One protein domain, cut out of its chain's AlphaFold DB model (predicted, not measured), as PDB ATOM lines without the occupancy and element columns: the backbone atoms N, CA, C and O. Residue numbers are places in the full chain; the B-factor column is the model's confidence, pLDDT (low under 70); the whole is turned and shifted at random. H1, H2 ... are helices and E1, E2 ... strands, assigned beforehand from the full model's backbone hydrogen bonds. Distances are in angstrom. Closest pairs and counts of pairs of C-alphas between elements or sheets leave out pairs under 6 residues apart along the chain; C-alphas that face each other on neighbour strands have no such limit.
ATOM      1  N   GLN A   5     183.214 266.813 171.314       87.06
ATOM      2  CA  GLN A   5     183.102 265.384 171.613       87.06
ATOM      3  C   GLN A   5     184.477 264.771 171.898       87.06
ATOM      4  O   GLN A   5     184.637 264.005 172.844       87.06
ATOM      5  N   THR A   6     185.498 265.149 171.120       89.25
ATOM      6  CA  THR A   6     186.870 264.697 171.364       89.25
ATOM      7  C   THR A   6     187.421 265.252 172.676       89.25
ATOM      8  O   THR A   6     188.082 264.519 173.405       89.25
ATOM      9  N   THR A   7     187.165 266.518 173.017       90.50
ATOM     10  CA  THR A   7     187.656 267.089 174.284       90.50
ATOM     11  C   THR A   7     186.932 266.530 175.507       90.50
ATOM     12  O   THR A   7     187.570 266.370 176.545       90.50
ATOM     13  N   ASP A   8     185.648 266.183 175.391       89.88
ATOM     14  CA  ASP A   8     184.901 265.484 176.442       89.88
ATOM     15  C   ASP A   8     185.482 264.077 176.681       89.88
ATOM     16  O   ASP A   8     185.812 263.739 177.818       89.88
ATOM     17  N   TRP A   9     185.723 263.299 175.616       91.50
ATOM     18  CA  TRP A   9     186.391 261.994 175.722       91.50
ATOM     19  C   TRP A   9     187.776 262.104 176.368       91.50
ATOM     20  O   TRP A   9     188.103 261.341 177.274       91.50
ATOM     21  N   LEU A  10     188.589 263.082 175.960       92.38
ATOM     22  CA  LEU A  10     189.925 263.281 176.527       92.38
ATOM     23  C   LEU A  10     189.891 263.689 178.009       92.38
ATOM     24  O   LEU A  10     190.807 263.334 178.751       92.38
ATOM     25  N   ALA A  11     188.840 264.382 178.462       92.19
ATOM     26  CA  ALA A  11     188.630 264.670 179.881       92.19
ATOM     27  C   ALA A  11     188.306 263.402 180.685       92.19
ATOM     28  O   ALA A  11     188.823 263.228 181.787       92.19
ATOM     29  N   LEU A  12     187.492 262.495 180.138       92.38
ATOM     30  CA  LEU A  12     187.235 261.193 180.763       92.38
ATOM     31  C   LEU A  12     188.506 260.337 180.778       92.38
ATOM     32  O   LEU A  12     188.885 259.793 181.816       92.38
ATOM     33  N   LYS A  13     189.203 260.272 179.640       92.38
ATOM     34  CA  LYS A  13     190.445 259.516 179.479       92.38
ATOM     35  C   LYS A  13     191.516 259.964 180.469       92.38
ATOM     36  O   LYS A  13     192.104 259.113 181.124       92.38
ATOM     37  N   SER A  14     191.718 261.269 180.661       92.38
ATOM     38  CA  SER A  14     192.721 261.763 181.614       92.38
ATOM     39  C   SER A  14     192.466 261.265 183.042       92.38
ATOM     40  O   SER A  14     193.408 260.940 183.764       92.38
ATOM     41  N   ARG A  15     191.196 261.112 183.446       92.62
ATOM     42  CA  ARG A  15     190.847 260.502 184.734       92.62
ATOM     43  C   ARG A  15     191.110 258.998 184.746       92.62
ATOM     44  O   ARG A  15     191.643 258.492 185.735       92.62
ATOM     45  N   ILE A  16     190.775 258.288 183.674       92.94
ATOM     46  CA  ILE A  16     191.023 256.844 183.532       92.94
ATOM     47  C   ILE A  16     192.527 256.532 183.521       92.94
ATOM     48  O   ILE A  16     192.954 255.517 184.070       92.94
ATOM     49  N   ASP A  17     193.361 257.400 182.959       91.94
ATOM     50  CA  ASP A  17     194.813 257.209 182.933       91.94
ATOM     51  C   ASP A  17     195.399 257.189 184.351       91.94
ATOM     52  O   ASP A  17     196.278 256.377 184.637       91.94
ATOM     53  N   THR A  18     194.822 257.971 185.273       92.94
ATOM     54  CA  THR A  18     195.189 257.969 186.703       92.94
ATOM     55  C   THR A  18     194.640 256.785 187.504       92.94
ATOM     56  O   THR A  18     194.988 256.633 188.674       92.94
ATOM     57  N   LEU A  19     193.785 255.943 186.910       92.19
ATOM     58  CA  LEU A  19     193.265 254.745 187.567       92.19
ATOM     59  C   LEU A  19     194.391 253.722 187.742       92.19
ATOM     60  O   LEU A  19     194.923 253.197 186.755       92.19
ATOM     61  N   VAL A  20     194.692 253.412 189.002       89.50
ATOM     62  CA  VAL A  20     195.610 252.348 189.412       89.50
ATOM     63  C   VAL A  20     194.783 251.156 189.880       89.50
ATOM     64  O   VAL A  20     193.976 251.287 190.796       89.50
ATOM     65  N   THR A  21     194.981 249.990 189.263       86.94
ATOM     66  CA  THR A  21     194.328 248.740 189.678       86.94
ATOM     67  C   THR A  21     195.335 247.769 190.275       86.94
ATOM     68  O   THR A  21     196.514 247.782 189.917       86.94
ATOM     69  N   ASN A  22     194.865 246.902 191.170       83.25
ATOM     70  CA  ASN A  22     195.640 245.789 191.706       83.25
ATOM     71  C   ASN A  22     194.846 244.479 191.530       83.25
ATOM     72  O   ASN A  22     193.847 244.292 192.221       83.25
ATOM     73  N   PRO A  23     195.245 243.577 190.614       84.81
ATOM     74  CA  PRO A  23     196.440 243.632 189.766       84.81
ATOM     75  C   PRO A  23     196.395 244.765 188.725       84.81
ATOM     76  O   PRO A  23     195.322 245.233 188.335       84.81
ATOM     77  N   ALA A  24     197.571 245.215 188.276       88.69
ATOM     78  CA  ALA A  24     197.675 246.199 187.202       88.69
ATOM     79  C   ALA A  24     197.121 245.594 185.906       88.69
ATOM     80  O   ALA A  24     197.583 244.543 185.462       88.69
ATOM     81  N   MET A  25     196.109 246.239 185.326       91.38
ATOM     82  CA  MET A  25     195.407 245.758 184.138       91.38
ATOM     83  C   MET A  25     195.631 246.711 182.972       91.38
ATOM     84  O   MET A  25     195.572 247.933 183.130       91.38
ATOM     85  N   THR A  26     195.847 246.145 181.787       92.00
ATOM     86  CA  THR A  26     195.884 246.917 180.543       92.00
ATOM     87  C   THR A  26     194.491 247.462 180.243       92.00
ATOM     88  O   THR A  26     193.495 246.751 180.384       92.00
ATOM     89  N   LYS A  27     194.425 248.730 179.837       92.88
ATOM     90  CA  LYS A  27     193.196 249.446 179.483       92.88
ATOM     91  C   LYS A  27     193.170 249.614 177.964       92.88
ATOM     92  O   LYS A  27     194.170 250.059 177.410       92.88
ATOM     93  N   PHE A  28     192.064 249.258 177.321       94.00
ATOM     94  CA  PHE A  28     191.869 249.400 175.875       94.00
ATOM     95  C   PHE A  28     190.791 250.438 175.581       94.00
ATOM     96  O   PHE A  28     189.707 250.401 176.173       94.00
ATOM     97  N   GLU A  29     191.085 251.356 174.665       92.19
ATOM     98  CA  GLU A  29     190.133 252.352 174.186       92.19
ATOM     99  C   GLU A  29     189.102 251.730 173.227       92.19
ATOM    100  O   GLU A  29     189.379 250.701 172.609       92.19
ATOM    101  N   PRO A  30     187.922 252.356 173.039       88.19
ATOM    102  CA  PRO A  30     186.861 251.807 172.191       88.19
ATOM    103  C   PRO A  30     187.278 251.501 170.741       88.19
ATOM    104  O   PRO A  30     186.645 250.678 170.085       88.19
ATOM    105  N   GLY A  31     188.302 252.189 170.225       86.62
ATOM    106  CA  GLY A  31     188.812 252.021 168.859       86.62
ATOM    107  C   GLY A  31     190.084 251.178 168.744       86.62
ATOM    108  O   GLY A  31     190.590 251.020 167.634       86.62
ATOM    109  N   ASP A  32     190.620 250.667 169.855       88.75
ATOM    110  CA  ASP A  32     191.881 249.929 169.839       88.75
ATOM    111  C   ASP A  32     191.718 248.529 169.240       88.75
ATOM    112  O   ASP A  32     190.715 247.836 169.441       88.75
ATOM    113  N   ILE A  33     192.761 248.065 168.547       88.69
ATOM    114  CA  ILE A  33     192.860 246.660 168.154       88.69
ATOM    115  C   ILE A  33     193.140 245.839 169.413       88.69
ATOM    116  O   ILE A  33     194.229 245.885 169.989       88.69
ATOM    117  N   LEU A  34     192.145 245.062 169.828       87.06
ATOM    118  CA  LEU A  34     192.209 244.270 171.045       87.06
ATOM    119  C   LEU A  34     193.055 243.012 170.832       87.06
ATOM    120  O   LEU A  34     192.617 242.045 170.213       87.06
ATOM    121  N   THR A  35     194.261 243.016 171.399       88.50
ATOM    122  CA  THR A  35     195.077 241.807 171.567       88.50
ATOM    123  C   THR A  35     195.062 241.440 173.050       88.50
ATOM    124  O   THR A  35     195.673 242.167 173.837       88.50
ATOM    125  N   PRO A  36     194.347 240.374 173.469       86.31
ATOM    126  CA  PRO A  36     194.235 240.030 174.881       86.31
ATOM    127  C   PRO A  36     195.627 239.823 175.496       86.31
ATOM    128  O   PRO A  36     196.421 239.060 174.937       86.31
ATOM    129  N   PRO A  37     195.951 240.488 176.617       89.31
ATOM    130  CA  PRO A  37     197.255 240.340 177.238       89.31
ATOM    131  C   PRO A  37     197.424 238.932 177.811       89.31
ATOM    132  O   PRO A  37     196.471 238.295 178.268       89.31
ATOM    133  N   THR A  38     198.664 238.458 177.826       90.44
ATOM    134  CA  THR A  38     199.061 237.200 178.461       90.44
ATOM    135  C   THR A  38     200.196 237.457 179.446       90.44
ATOM    136  O   THR A  38     201.033 238.336 179.240       90.44
ATOM    137  N   ASP A  39     200.210 236.712 180.545       87.12
ATOM    138  CA  ASP A  39     201.285 236.693 181.531       87.12
ATOM    139  C   ASP A  39     201.791 235.254 181.746       87.12
ATOM    140  O   ASP A  39     201.377 234.315 181.060       87.12
ATOM    141  N   ALA A  40     202.711 235.062 182.697       82.00
ATOM    142  CA  ALA A  40     203.279 233.748 183.010       82.00
ATOM    143  C   ALA A  40     202.232 232.697 183.442       82.00
ATOM    144  O   ALA A  40     202.525 231.504 183.416       82.00
ATOM    145  N   ASN A  41     201.020 233.122 183.816       81.75
ATOM    146  CA  ASN A  41     199.913 232.260 184.224       81.75
ATOM    147  C   ASN A  41     198.854 232.090 183.116       81.75
ATOM    148  O   ASN A  41     197.770 231.568 183.383       81.75
ATOM    149  N   GLY A  42     199.148 232.517 181.882       86.19
ATOM    150  CA  GLY A  42     198.242 232.425 180.738       86.19
ATOM    151  C   GLY A  42     197.519 233.748 180.447       86.19
ATOM    152  O   GLY A  42     198.113 234.814 180.595       86.19
ATOM    153  N   PRO A  43     196.258 233.724 179.976       89.88
ATOM    154  CA  PRO A  43     195.500 234.943 179.701       89.88
ATOM    155  C   PRO A  43     195.401 235.852 180.938       89.88
ATOM    156  O   PRO A  43     195.020 235.414 182.030       89.88
ATOM    157  N   ALA A  44     195.734 237.129 180.762       91.69
ATOM    158  CA  ALA A  44     195.703 238.141 181.809       91.69
ATOM    159  C   ALA A  44     194.400 238.961 181.751       91.69
ATOM    160  O   ALA A  44     193.817 239.122 180.676       91.69
ATOM    161  N   PRO A  45     193.915 239.471 182.898       93.19
ATOM    162  CA  PRO A  45     192.752 240.346 182.919       93.19
ATOM    163  C   PRO A  45     193.064 241.717 182.308       93.19
ATOM    164  O   PRO A  45     194.190 242.214 182.388       93.19
ATOM    165  N   TYR A  46     192.053 242.341 181.714       94.00
ATOM    166  CA  TYR A  46     192.154 243.659 181.089       94.00
ATOM    167  C   TYR A  46     190.853 244.448 181.240       94.00
ATOM    168  O   TYR A  46     189.827 243.904 181.642       94.00
ATOM    169  N   ILE A  47     190.892 245.743 180.931       95.25
ATOM    170  CA  ILE A  47     189.741 246.645 181.019       95.25
ATOM    171  C   ILE A  47     189.405 247.158 179.626       95.25
ATOM    172  O   ILE A  47     190.275 247.669 178.921       95.25
ATOM    173  N   LEU A  48     188.131 247.066 179.259       94.94
ATOM    174  CA  LEU A  48     187.583 247.709 178.075       94.94
ATOM    175  C   LEU A  48     186.861 248.986 178.454       94.94
ATOM    176  O   LEU A  48     185.997 248.983 179.332       94.94
ATOM    177  N   LEU A  49     187.217 250.063 177.766       95.12
ATOM    178  CA  LEU A  49     186.547 251.341 177.890       95.12
ATOM    179  C   LEU A  49     185.479 251.443 176.807       95.12
ATOM    180  O   LEU A  49     185.718 251.130 175.642       95.12
ATOM    181  N   SER A  50     184.300 251.905 177.192       92.69
ATOM    182  CA  SER A  50     183.220 252.263 176.281       92.69
ATOM    183  C   SER A  50     182.571 253.541 176.791       92.69
ATOM    184  O   SER A  50     182.418 253.715 177.998       92.69
ATOM    185  N   ASP A  51     182.220 254.450 175.893       90.31
ATOM    186  CA  ASP A  51     181.502 255.673 176.239       90.31
ATOM    187  C   ASP A  51     180.195 255.729 175.459       90.31
ATOM    188  O   ASP A  51     180.159 255.490 174.249       90.31
ATOM    189  N   VAL A  52     179.120 256.031 176.176       88.31
ATOM    190  CA  VAL A  52     177.783 256.219 175.625       88.31
ATOM    191  C   VAL A  52     177.372 257.650 175.918       88.31
ATOM    192  O   VAL A  52     177.166 258.030 177.070       88.31
ATOM    193  N   THR A  53     177.233 258.447 174.864       88.25
ATOM    194  CA  THR A  53     176.815 259.847 174.957       88.25
ATOM    195  C   THR A  53     175.308 259.962 174.747       88.25
ATOM    196  O   THR A  53     174.744 259.336 173.853       88.25
ATOM    197  N   ASN A  54     174.648 260.768 175.577       85.06
ATOM    198  CA  ASN A  54     173.249 261.133 175.384       85.06
ATOM    199  C   ASN A  54     173.138 262.344 174.449       85.06
ATOM    200  O   ASN A  54     174.074 263.141 174.323       85.06
ATOM    201  N   GLU A  55     171.958 262.528 173.854       85.06
ATOM    202  CA  GLU A  55     171.662 263.733 173.081       85.06
ATOM    203  C   GLU A  55     171.805 264.993 173.958       85.06
ATOM    204  O   GLU A  55     171.270 265.035 175.073       85.06
ATOM    205  N   PRO A  56     172.532 266.030 173.495       82.56
ATOM    206  CA  PRO A  56     172.685 267.269 174.245       82.56
ATOM    207  C   PRO A  56     171.338 267.949 174.496       82.56
ATOM    208  O   PRO A  56     170.591 268.236 173.561       82.56
ATOM    209  N   HIS A  71     174.179 273.964 176.340       78.94
ATOM    210  CA  HIS A  71     173.685 272.593 176.253       78.94
ATOM    211  C   HIS A  71     174.348 271.775 177.354       78.94
ATOM    212  O   HIS A  71     175.576 271.778 177.467       78.94
ATOM    213  N   ILE A  72     173.546 271.048 178.126       85.00
ATOM    214  CA  ILE A  72     174.042 270.016 179.029       85.00
ATOM    215  C   ILE A  72     174.281 268.769 178.194       85.00
ATOM    216  O   ILE A  72     173.363 268.199 177.601       85.00
ATOM    217  N   ARG A  73     175.538 268.345 178.157       88.62
ATOM    218  CA  ARG A  73     175.948 267.054 177.617       88.62
ATOM    219  C   ARG A  73     176.041 266.084 178.776       88.62
ATOM    220  O   ARG A  73     176.506 266.449 179.852       88.62
ATOM    221  N   SER A  74     175.571 264.867 178.579       92.06
ATOM    222  CA  SER A  74     175.667 263.816 179.583       92.06
ATOM    223  C   SER A  74     175.928 262.488 178.910       92.06
ATOM    224  O   SER A  74     175.689 262.335 177.712       92.06
ATOM    225  N   GLY A  75     176.409 261.533 179.682       93.56
ATOM    226  CA  GLY A  75     176.688 260.208 179.177       93.56
ATOM    227  C   GLY A  75     176.989 259.232 180.294       93.56
ATOM    228  O   GLY A  75     176.945 259.560 181.484       93.56
ATOM    229  N   THR A  76     177.269 258.007 179.879       94.56
ATOM    230  CA  THR A  76     177.716 256.930 180.749       94.56
ATOM    231  C   THR A  76     179.008 256.370 180.188       94.56
ATOM    232  O   THR A  76     179.023 255.785 179.107       94.56
ATOM    233  N   LEU A  77     180.078 256.513 180.958       94.31
ATOM    234  CA  LEU A  77     181.322 255.802 180.728       94.31
ATOM    235  C   LEU A  77     181.194 254.410 181.355       94.31
ATOM    236  O   LEU A  77     180.823 254.269 182.523       94.31
ATOM    237  N   MET A  78     181.504 253.381 180.583       95.19
ATOM    238  CA  MET A  78     181.490 251.987 181.000       95.19
ATOM    239  C   MET A  78     182.916 251.443 180.999       95.19
ATOM    240  O   MET A  78     183.609 251.483 179.983       95.19
ATOM    241  N   LEU A  79     183.345 250.911 182.141       95.81
ATOM    242  CA  LEU A  79     184.594 250.173 182.281       95.81
ATOM    243  C   LEU A  79     184.246 248.703 182.502       95.81
ATOM    244  O   LEU A  79     183.734 248.337 183.559       95.81
ATOM    245  N   ALA A  80     184.495 247.866 181.502       95.44
ATOM    246  CA  ALA A  80     184.257 246.431 181.582       95.44
ATOM    247  C   ALA A  80     185.568 245.707 181.902       95.44
ATOM    248  O   ALA A  80     186.460 245.611 181.061       95.44
ATOM    249  N   VAL A  81     185.680 245.196 183.125       95.31
ATOM    250  CA  VAL A  81     186.780 244.332 183.553       95.31
ATOM    251  C   VAL A  81     186.541 242.942 182.980       95.31
ATOM    252  O   VAL A  81     185.568 242.277 183.333       95.31
ATOM    253  N   GLN A  82     187.438 242.514 182.102       94.88
ATOM    254  CA  GLN A  82     187.423 241.215 181.448       94.88
ATOM    255  C   GLN A  82     188.360 240.277 182.198       94.88
ATOM    256  O   GLN A  82     189.581 240.443 182.169       94.88
ATOM    257  N   TRP A  83     187.792 239.287 182.884       94.06
ATOM    258  CA  TRP A  83     188.553 238.313 183.655       94.06
ATOM    259  C   TRP A  83     188.482 236.918 183.020       94.06
ATOM    260  O   TRP A  83     187.412 236.309 183.019       94.06
ATOM    261  N   PRO A  84     189.588 236.356 182.507       93.25
ATOM    262  CA  PRO A  84     189.571 235.052 181.847       93.25
ATOM    263  C   PRO A  84     189.032 233.936 182.749       93.25
ATOM    264  O   PRO A  84     189.459 233.794 183.895       93.25
ATOM    265  N   ILE A  85     188.142 233.086 182.228       90.94
ATOM    266  CA  ILE A  85     187.581 231.956 182.994       90.94
ATOM    267  C   ILE A  85     188.674 230.970 183.419       90.94
ATOM    268  O   ILE A  85     188.604 230.420 184.521       90.94
ATOM    269  N   ALA A  86     189.699 230.810 182.575       88.50
ATOM    270  CA  ALA A  86     190.877 229.984 182.831       88.50
ATOM    271  C   ALA A  86     191.684 230.430 184.066       88.50
ATOM    272  O   ALA A  86     192.483 229.654 184.584       88.50
ATOM    273  N   ARG A  87     191.467 231.656 184.563       89.50
ATOM    274  CA  ARG A  87     192.120 232.190 185.758       89.50
ATOM    275  C   ARG A  87     191.170 232.139 186.948       89.50
ATOM    276  O   ARG A  87     190.052 232.662 186.901       89.50
ATOM    277  N   ALA A  88     191.624 231.525 188.036       88.56
ATOM    278  CA  ALA A  88     190.855 231.446 189.270       88.56
ATOM    279  C   ALA A  88     190.663 232.843 189.878       88.56
ATOM    280  O   ALA A  88     191.622 233.590 190.069       88.56
ATOM    281  N   VAL A  89     189.412 233.184 190.179       90.62
ATOM    282  CA  VAL A  89     189.029 234.369 190.946       90.62
ATOM    283  C   VAL A  89     187.727 234.059 191.661       90.62
ATOM    284  O   VAL A  89     186.855 233.377 191.117       90.62
ATOM    285  N   THR A  90     187.599 234.526 192.894       91.31
ATOM    286  CA  THR A  90     186.331 234.441 193.619       91.31
ATOM    287  C   THR A  90     185.417 235.593 193.209       91.31
ATOM    288  O   THR A  90     185.884 236.678 192.866       91.31
ATOM    289  N   HIS A  91     184.103 235.387 193.305       88.44
ATOM    290  CA  HIS A  91     183.124 236.453 193.069       88.44
ATOM    291  C   HIS A  91     183.391 237.687 193.955       88.44
ATOM    292  O   HIS A  91     183.351 238.819 193.481       88.44
ATOM    293  N   ALA A  92     183.763 237.475 195.225       91.38
ATOM    294  CA  ALA A  92     184.106 238.560 196.145       91.38
ATOM    295  C   ALA A  92     185.324 239.376 195.675       91.38
ATOM    296  O   ALA A  92     185.285 240.600 195.719       91.38
ATOM    297  N   GLN A  93     186.377 238.718 195.176       91.69
ATOM    298  CA  GLN A  93     187.558 239.407 194.639       91.69
ATOM    299  C   GLN A  93     187.231 240.220 193.387       91.69
ATOM    300  O   GLN A  93     187.683 241.354 193.260       91.69
ATOM    301  N   LEU A  94     186.434 239.665 192.469       91.19
ATOM    302  CA  LEU A  94     186.058 240.383 191.252       91.19
ATOM    303  C   LEU A  94     185.187 241.608 191.576       91.19
ATOM    304  O   LEU A  94     185.383 242.682 191.005       91.19
ATOM    305  N   ARG A  95     184.282 241.472 192.551       92.69
ATOM    306  CA  ARG A  95     183.455 242.574 193.047       92.69
ATOM    307  C   ARG A  95     184.271 243.654 193.754       92.69
ATOM    308  O   ARG A  95     183.987 244.831 193.562       92.69
ATOM    309  N   GLU A  96     185.286 243.272 194.521       92.06
ATOM    310  CA  GLU A  96     186.211 244.211 195.164       92.06
ATOM    311  C   GLU A  96     186.991 245.025 194.122       92.06
ATOM    312  O   GLU A  96     187.053 246.245 194.219       92.06
ATOM    313  N   ILE A  97     187.504 244.380 193.066       92.88
ATOM    314  CA  ILE A  97     188.186 245.076 191.960       92.88
ATOM    315  C   ILE A  97     187.244 246.086 191.292       92.88
ATOM    316  O   ILE A  97     187.622 247.237 191.076       92.88
ATOM    317  N   ALA A  98     186.005 245.687 190.996       93.44
ATOM    318  CA  ALA A  98     185.009 246.600 190.438       93.44
ATOM    319  C   ALA A  98     184.673 247.752 191.405       93.44
ATOM    320  O   ALA A  98     184.523 248.893 190.972       93.44
ATOM    321  N   GLY A  99     184.616 247.477 192.712       92.69
ATOM    322  CA  GLY A  99     184.416 248.477 193.760       92.69
ATOM    323  C   GLY A  99     185.558 249.490 193.852       92.69
ATOM    324  O   GLY A  99     185.302 250.686 193.954       92.69
ATOM    325  N   GLN A 100     186.810 249.048 193.733       93.06
ATOM    326  CA  GLN A 100     187.982 249.931 193.706       93.06
ATOM    327  C   GLN A 100     187.979 250.843 192.477       93.06
ATOM    328  O   GLN A 100     188.274 252.033 192.584       93.06
ATOM    329  N   ILE A 101     187.592 250.307 191.315       94.12
ATOM    330  CA  ILE A 101     187.418 251.110 190.101       94.12
ATOM    331  C   ILE A 101     186.288 252.126 190.296       94.12
ATOM    332  O   ILE A 101     186.460 253.288 189.949       94.12
ATOM    333  N   ALA A 102     185.158 251.726 190.885       94.06
ATOM    334  CA  ALA A 102     184.053 252.636 191.172       94.06
ATOM    335  C   ALA A 102     184.452 253.752 192.159       94.06
ATOM    336  O   ALA A 102     184.151 254.920 191.925       94.06
ATOM    337  N   ALA A 103     185.213 253.423 193.206       93.38
ATOM    338  CA  ALA A 103     185.717 254.381 194.189       93.38
ATOM    339  C   ALA A 103     186.665 255.435 193.586       93.38
ATOM    340  O   ALA A 103     186.831 256.514 194.153       93.38
ATOM    341  N   HIS A 104     187.262 255.165 192.421       93.81
ATOM    342  CA  HIS A 104     188.049 256.151 191.672       93.81
ATOM    343  C   HIS A 104     187.190 257.256 191.040       93.81
ATOM    344  O   HIS A 104     187.716 258.301 190.646       93.81
ATOM    345  N   PHE A 105     185.875 257.066 190.956       93.62
ATOM    346  CA  PHE A 105     184.926 258.026 190.399       93.62
ATOM    347  C   PHE A 105     183.826 258.376 191.418       93.62
ATOM    348  O   PHE A 105     182.662 258.024 191.205       93.62
ATOM    349  N   PRO A 106     184.158 259.080 192.517       93.06
ATOM    350  CA  PRO A 106     183.143 259.559 193.447       93.06
ATOM    351  C   PRO A 106     182.264 260.640 192.806       93.06
ATOM    352  O   PRO A 106     182.653 261.282 191.817       93.06
ATOM    353  N   ALA A 107     181.085 260.865 193.382       91.75
ATOM    354  CA  ALA A 107     180.192 261.949 192.992       91.75
ATOM    355  C   ALA A 107     180.913 263.311 192.953       91.75
ATOM    356  O   ALA A 107     181.834 263.577 193.727       91.75
ATOM    357  N   ASP A 108     180.511 264.161 192.005       90.88
ATOM    358  CA  ASP A 108     181.063 265.501 191.758       90.88
ATOM    359  C   ASP A 108     182.566 265.556 191.427       90.88
ATOM    360  O   ASP A 108     183.156 266.640 191.350       90.88
ATOM    361  N   THR A 109     183.194 264.413 191.125       91.62
ATOM    362  CA  THR A 109     184.560 264.397 190.585       91.62
ATOM    363  C   THR A 109     184.607 265.190 189.290       91.62
ATOM    364  O   THR A 109     183.992 264.810 188.293       91.62
ATOM    365  N   CYS A 110     185.361 266.286 189.305       91.44
ATOM    366  CA  CYS A 110     185.541 267.143 188.147       91.44
ATOM    367  C   CYS A 110     186.658 266.603 187.251       91.44
ATOM    368  O   CYS A 110     187.756 266.291 187.710       91.44
ATOM    369  N   MET A 111     186.377 266.538 185.957       91.88
ATOM    370  CA  MET A 111     187.279 266.083 184.909       91.88
ATOM    371  C   MET A 111     187.382 267.193 183.871       91.88
ATOM    372  O   MET A 111     186.373 267.678 183.358       91.88
ATOM    373  N   ASN A 112     188.597 267.643 183.589       91.00
ATOM    374  CA  ASN A 112     188.834 268.774 182.708       91.00
ATOM    375  C   ASN A 112     189.841 268.427 181.612       91.00
ATOM    376  O   ASN A 112     190.845 267.753 181.833       91.00
ATOM    377  N   PHE A 113     189.569 268.928 180.411       88.38
ATOM    378  CA  PHE A 113     190.515 268.890 179.306       88.38
ATOM    379  C   PHE A 113     190.249 270.054 178.354       88.38
ATOM    380  O   PHE A 113     189.179 270.159 177.751       88.38
ATOM    381  N   GLY A 114     191.221 270.959 178.220       85.44
ATOM    382  CA  GLY A 114     191.055 272.177 177.427       85.44
ATOM    383  C   GLY A 114     189.849 273.000 177.893       85.44
ATOM    384  O   GLY A 114     189.846 273.530 179.002       85.44
ATOM    385  N   GLN A 115     188.827 273.112 177.037       81.31
ATOM    386  CA  GLN A 115     187.581 273.832 177.335       81.31
ATOM    387  C   GLN A 115     186.459 272.936 177.887       81.31
ATOM    388  O   GLN A 115     185.463 273.462 178.384       81.31
ATOM    389  N   SER A 116     186.606 271.608 177.825       84.75
ATOM    390  CA  SER A 116     185.627 270.667 178.370       84.75
ATOM    391  C   SER A 116     185.783 270.541 179.880       84.75
ATOM    392  O   SER A 116     186.881 270.316 180.395       84.75
ATOM    393  N   ARG A 117     184.659 270.681 180.584       89.19
ATOM    394  CA  ARG A 117     184.530 270.454 182.022       89.19
ATOM    395  C   ARG A 117     183.373 269.501 182.237       89.19
ATOM    396  O   ARG A 117     182.229 269.839 181.942       89.19
ATOM    397  N   LEU A 118     183.692 268.311 182.712       91.94
ATOM    398  CA  LEU A 118     182.735 267.274 183.044       91.94
ATOM    399  C   LEU A 118     182.763 267.049 184.553       91.94
ATOM    400  O   LEU A 118     183.784 267.259 185.205       91.94
ATOM    401  N   ARG A 119     181.652 266.578 185.101       94.12
ATOM    402  CA  ARG A 119     181.587 266.010 186.443       94.12
ATOM    403  C   ARG A 119     180.900 264.669 186.430       94.12
ATOM    404  O   ARG A 119     179.962 264.460 185.658       94.12
ATOM    405  N   THR A 120     181.306 263.819 187.354       93.44
ATOM    406  CA  THR A 120     180.540 262.641 187.740       93.44
ATOM    407  C   THR A 120     179.249 263.079 188.444       93.44
ATOM    408  O   THR A 120     179.298 263.859 189.390       93.44
ATOM    409  N   THR A 121     178.080 262.628 187.981       92.12
ATOM    410  CA  THR A 121     176.774 263.080 188.511       92.12
ATOM    411  C   THR A 121     176.352 262.366 189.790       92.12
ATOM    412  O   THR A 121     175.562 262.904 190.559       92.12
ATOM    413  N   ARG A 122     176.847 261.148 189.997       91.88
ATOM    414  CA  ARG A 122     176.597 260.288 191.157       91.88
ATOM    415  C   ARG A 122     177.724 259.272 191.276       91.88
ATOM    416  O   ARG A 122     178.412 259.043 190.283       91.88
ATOM    417  N   ASP A 123     177.865 258.644 192.436       91.50
ATOM    418  CA  ASP A 123     178.865 257.592 192.629       91.50
ATOM    419  C   ASP A 123     178.774 256.523 191.534       91.50
ATOM    420  O   ASP A 123     177.690 256.188 191.041       91.50
ATOM    421  N   ALA A 124     179.936 256.026 191.113       93.75
ATOM    422  CA  ALA A 124     179.992 254.989 190.102       93.75
ATOM    423  C   ALA A 124     179.392 253.673 190.616       93.75
ATOM    424  O   ALA A 124     179.615 253.259 191.753       93.75
ATOM    425  N   ASP A 125     178.659 252.988 189.742       93.38
ATOM    426  CA  ASP A 125     177.979 251.738 190.073       93.38
ATOM    427  C   ASP A 125     178.803 250.545 189.576       93.38
ATOM    428  O   ASP A 125     178.986 250.389 188.365       93.38
ATOM    429  N   ALA A 126     179.219 249.656 190.479       93.19
ATOM    430  CA  ALA A 126     179.699 248.321 190.122       93.19
ATOM    431  C   ALA A 126     178.501 247.376 189.926       93.19
ATOM    432  O   ALA A 126     177.767 247.075 190.871       93.19
ATOM    433  N   MET A 127     178.276 246.926 188.691       92.00
ATOM    434  CA  MET A 127     177.196 246.001 188.348       92.00
ATOM    435  C   MET A 127     177.510 244.571 188.800       92.00
ATOM    436  O   MET A 127     178.659 244.227 189.078       92.00
ATOM    437  N   GLN A 128     176.474 243.728 188.846       89.06
ATOM    438  CA  GLN A 128     176.654 242.294 189.041       89.06
ATOM    439  C   GLN A 128     177.503 241.721 187.901       89.06
ATOM    440  O   GLN A 128     177.279 242.031 186.729       89.06
ATOM    441  N   ASP A 129     178.481 240.903 188.264       91.06
ATOM    442  CA  ASP A 129     179.311 240.177 187.321       91.06
ATOM    443  C   ASP A 129     178.502 239.097 186.600       91.06
ATOM    444  O   ASP A 129     177.592 238.469 187.144       91.06
ATOM    445  N   TYR A 130     178.850 238.875 185.341       92.88
ATOM    446  CA  TYR A 130     178.247 237.840 184.517       92.88
ATOM    447  C   TYR A 130     179.321 237.140 183.697       92.88
ATOM    448  O   TYR A 130     180.470 237.577 183.629       92.88
ATOM    449  N   VAL A 131     178.964 236.010 183.100       93.00
ATOM    450  CA  VAL A 131     179.872 235.257 182.234       93.00
ATOM    451  C   VAL A 131     179.510 235.549 180.789       93.00
ATOM    452  O   VAL A 131     178.347 235.428 180.411       93.00
ATOM    453  N   ASP A 132     180.513 235.906 179.998       92.44
ATOM    454  CA  ASP A 132     180.395 236.142 178.566       92.44
ATOM    455  C   ASP A 132     181.512 235.402 177.823       92.44
ATOM    456  O   ASP A 132     182.699 235.726 177.938       92.44
ATOM    457  N   GLY A 133     181.138 234.348 177.099       91.19
ATOM    458  CA  GLY A 133     182.074 233.492 176.374       91.19
ATOM    459  C   GLY A 133     183.201 232.952 177.264       91.19
ATOM    460  O   GLY A 133     182.975 232.128 178.147       91.19
ATOM    461  N   ALA A 134     184.431 233.402 176.999       91.44
ATOM    462  CA  ALA A 134     185.642 232.980 177.710       91.44
ATOM    463  C   ALA A 134     185.997 233.857 178.932       91.44
ATOM    464  O   ALA A 134     187.027 233.618 179.574       91.44
ATOM    465  N   TYR A 135     185.168 234.852 179.265       93.62
ATOM    466  CA  TYR A 135     185.449 235.849 180.296       93.62
ATOM    467  C   TYR A 135     184.323 235.950 181.330       93.62
ATOM    468  O   TYR A 135     183.146 235.752 181.048       93.62
ATOM    469  N   ARG A 136     184.702 236.278 182.564       94.06
ATOM    470  CA  ARG A 136     183.817 236.847 183.580       94.06
ATOM    471  C   ARG A 136     183.932 238.359 183.460       94.06
ATOM    472  O   ARG A 136     185.042 238.888 183.505       94.06
ATOM    473  N   VAL A 137     182.807 239.033 183.295       95.38
ATOM    474  CA  VAL A 137     182.741 240.466 183.035       95.38
ATOM    475  C   VAL A 137     182.179 241.165 184.259       95.38
ATOM    476  O   VAL A 137     181.067 240.862 184.688       95.38
ATOM    477  N   ALA A 138     182.932 242.118 184.802       95.31
ATOM    478  CA  ALA A 138     182.435 243.046 185.810       95.31
ATOM    479  C   ALA A 138     182.397 244.455 185.218       95.31
ATOM    480  O   ALA A 138     183.413 244.969 184.752       95.31
ATOM    481  N   VAL A 139     181.217 245.071 185.211       95.56
ATOM    482  CA  VAL A 139     181.002 246.375 184.574       95.56
ATOM    483  C   VAL A 139     180.878 247.455 185.635       95.56
ATOM    484  O   VAL A 139     180.057 247.347 186.543       95.56
ATOM    485  N   VAL A 140     181.655 248.522 185.486       95.88
ATOM    486  CA  VAL A 140     181.533 249.745 186.280       95.88
ATOM    487  C   VAL A 140     180.959 250.846 185.404       95.88
ATOM    488  O   VAL A 140     181.469 251.107 184.314       95.88
ATOM    489  N   ARG A 141     179.893 251.494 185.874       95.56
ATOM    490  CA  ARG A 141     179.243 252.609 185.180       95.56
ATOM    491  C   ARG A 141     179.532 253.913 185.897       95.56
ATOM    492  O   ARG A 141     179.210 254.055 187.074       95.56
ATOM    493  N   VAL A 142     180.058 254.877 185.160       95.19
ATOM    494  CA  VAL A 142     180.318 256.234 185.628       95.19
ATOM    495  C   VAL A 142     179.407 257.177 184.857       95.19
ATOM    496  O   VAL A 142     179.515 257.313 183.639       95.19
ATOM    497  N   PHE A 143     178.492 257.826 185.565       94.75
ATOM    498  CA  PHE A 143     177.560 258.778 184.969       94.75
ATOM    499  C   PHE A 143     178.190 260.159 184.989       94.75
ATOM    500  O   PHE A 143     178.632 260.613 186.043       94.75
ATOM    501  N   TRP A 144     178.223 260.833 183.845       94.19
ATOM    502  CA  TRP A 144     178.869 262.133 183.728       94.19
ATOM    503  C   TRP A 144     177.956 263.176 183.084       94.19
ATOM    504  O   TRP A 144     177.017 262.861 182.353       94.19
ATOM    505  N   SER A 145     178.236 264.443 183.381       92.25
ATOM    506  CA  SER A 145     177.579 265.601 182.771       92.25
ATOM    507  C   SER A 145     178.554 266.758 182.597       92.25
ATOM    508  O   SER A 145     179.488 266.895 183.384       92.25
ATOM    509  N   SER A 146     178.337 267.601 181.595       89.44
ATOM    510  CA  SER A 146     179.062 268.858 181.431       89.44
ATOM    511  C   SER A 146     178.618 269.906 182.456       89.44
ATOM    512  O   SER A 146     177.440 269.950 182.817       89.44
ATOM    513  N   ILE A 147     179.551 270.772 182.856       82.06
ATOM    514  CA  ILE A 147     179.345 271.911 183.768       82.06
ATOM    515  C   ILE A 147     179.487 273.232 183.009       82.06
ATOM    516  O   ILE A 147     180.428 273.342 182.186       82.06
TER     517      ILE A 147
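Overview. This is residues 5 to 56 and 71 to 147 of the 147 residues of an uncharacterized protein of Sphingopyxis sp. (strain 113P3) (UniProt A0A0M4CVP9). One long, strongly twisted sheet, with E2, E3 and E7 side by side along its length, curls round helix H1 at one end, where the hairpin of E4 and E5 joins E7; helix H2 packs along E7. The loop of residues 29 to 45 reaches out to Ala 40 at the other end. The printed part has 129 residues, with two named helices and seven named strands: along the chain H1 comes first, then E1 to E3, then H2, then E4 to E7; the class is mixed, helices and strands, and the one sheet is branched, with E1 and E2 parallel and its other neighbour pairs antiparallel. It is compact, with a radius of gyration of the C-alphas of 15.0 A, and elongated, spanning 47 by 29 by 24 A.

Arrangement. Begin at H1, residues 5 to 17, which is on the branched sheet. It touches E4, residues 110 to 113, closest at the C-alphas of Ala 11 and Phe 113, 4.7 A apart. It also touches E5, residues 116 to 120, closest at the C-alphas of Asp 8 and Ser 116, 5.6 A. In the hairpin E4 and E5, find N 111 and O 118 at 2.8 A. E1, residues 26 to 28, is parallel to E2, residues 46 to 53, with N 47 and O 26 at 2.8 A. On the other side of E2 is E3, residues 74 to 84, with N 78 and O 50 at 2.8 A. E7, residues 135 to 146, has three neighbours. On one side is E3, with N 79 and O 140 at 2.9 A; on the other side are E5 beside residues 143 to 146, with N 119 and O 145 at 2.8 A, and E6, residues 130 to 132, with N 132 and O 135 at 2.8 A. H2, residues 91 to 103, is on the sheet at a height of 9.3 A, along the strands, at 18 degrees to E7 on the local plane. It touches E7, closest at the C-alphas of Ala 102 and Val 140, 6.2 A; H1 and H2 are apart. Every O i to N i+4 pair is within hydrogen-bond range in H2, and 8 of 9 in H1.

Along the chain. Find C-alpha 5 at (183.102, 265.384, 171.613), from which H1 runs 18.2 A. E2 measures 23.1 A and E3 32.0 A. H2 runs 18.1 A from C-alpha 91 at (183.124, 236.453, 193.069). E7, 33.6 A, ends at C-alpha 146, (179.062, 268.858, 181.431).

Size, cuts and confidence. The two farthest C-alphas, those of Ala 40 and His 71, are 49.3 A apart. Residues 57 to 70 are not printed; C-alphas 56 and 71 are 5.8 A apart across this cut. Of the links printed whole, E1 to E2 is long. Mean pLDDT of the printed part is 91.0, and no printed residue is under 70.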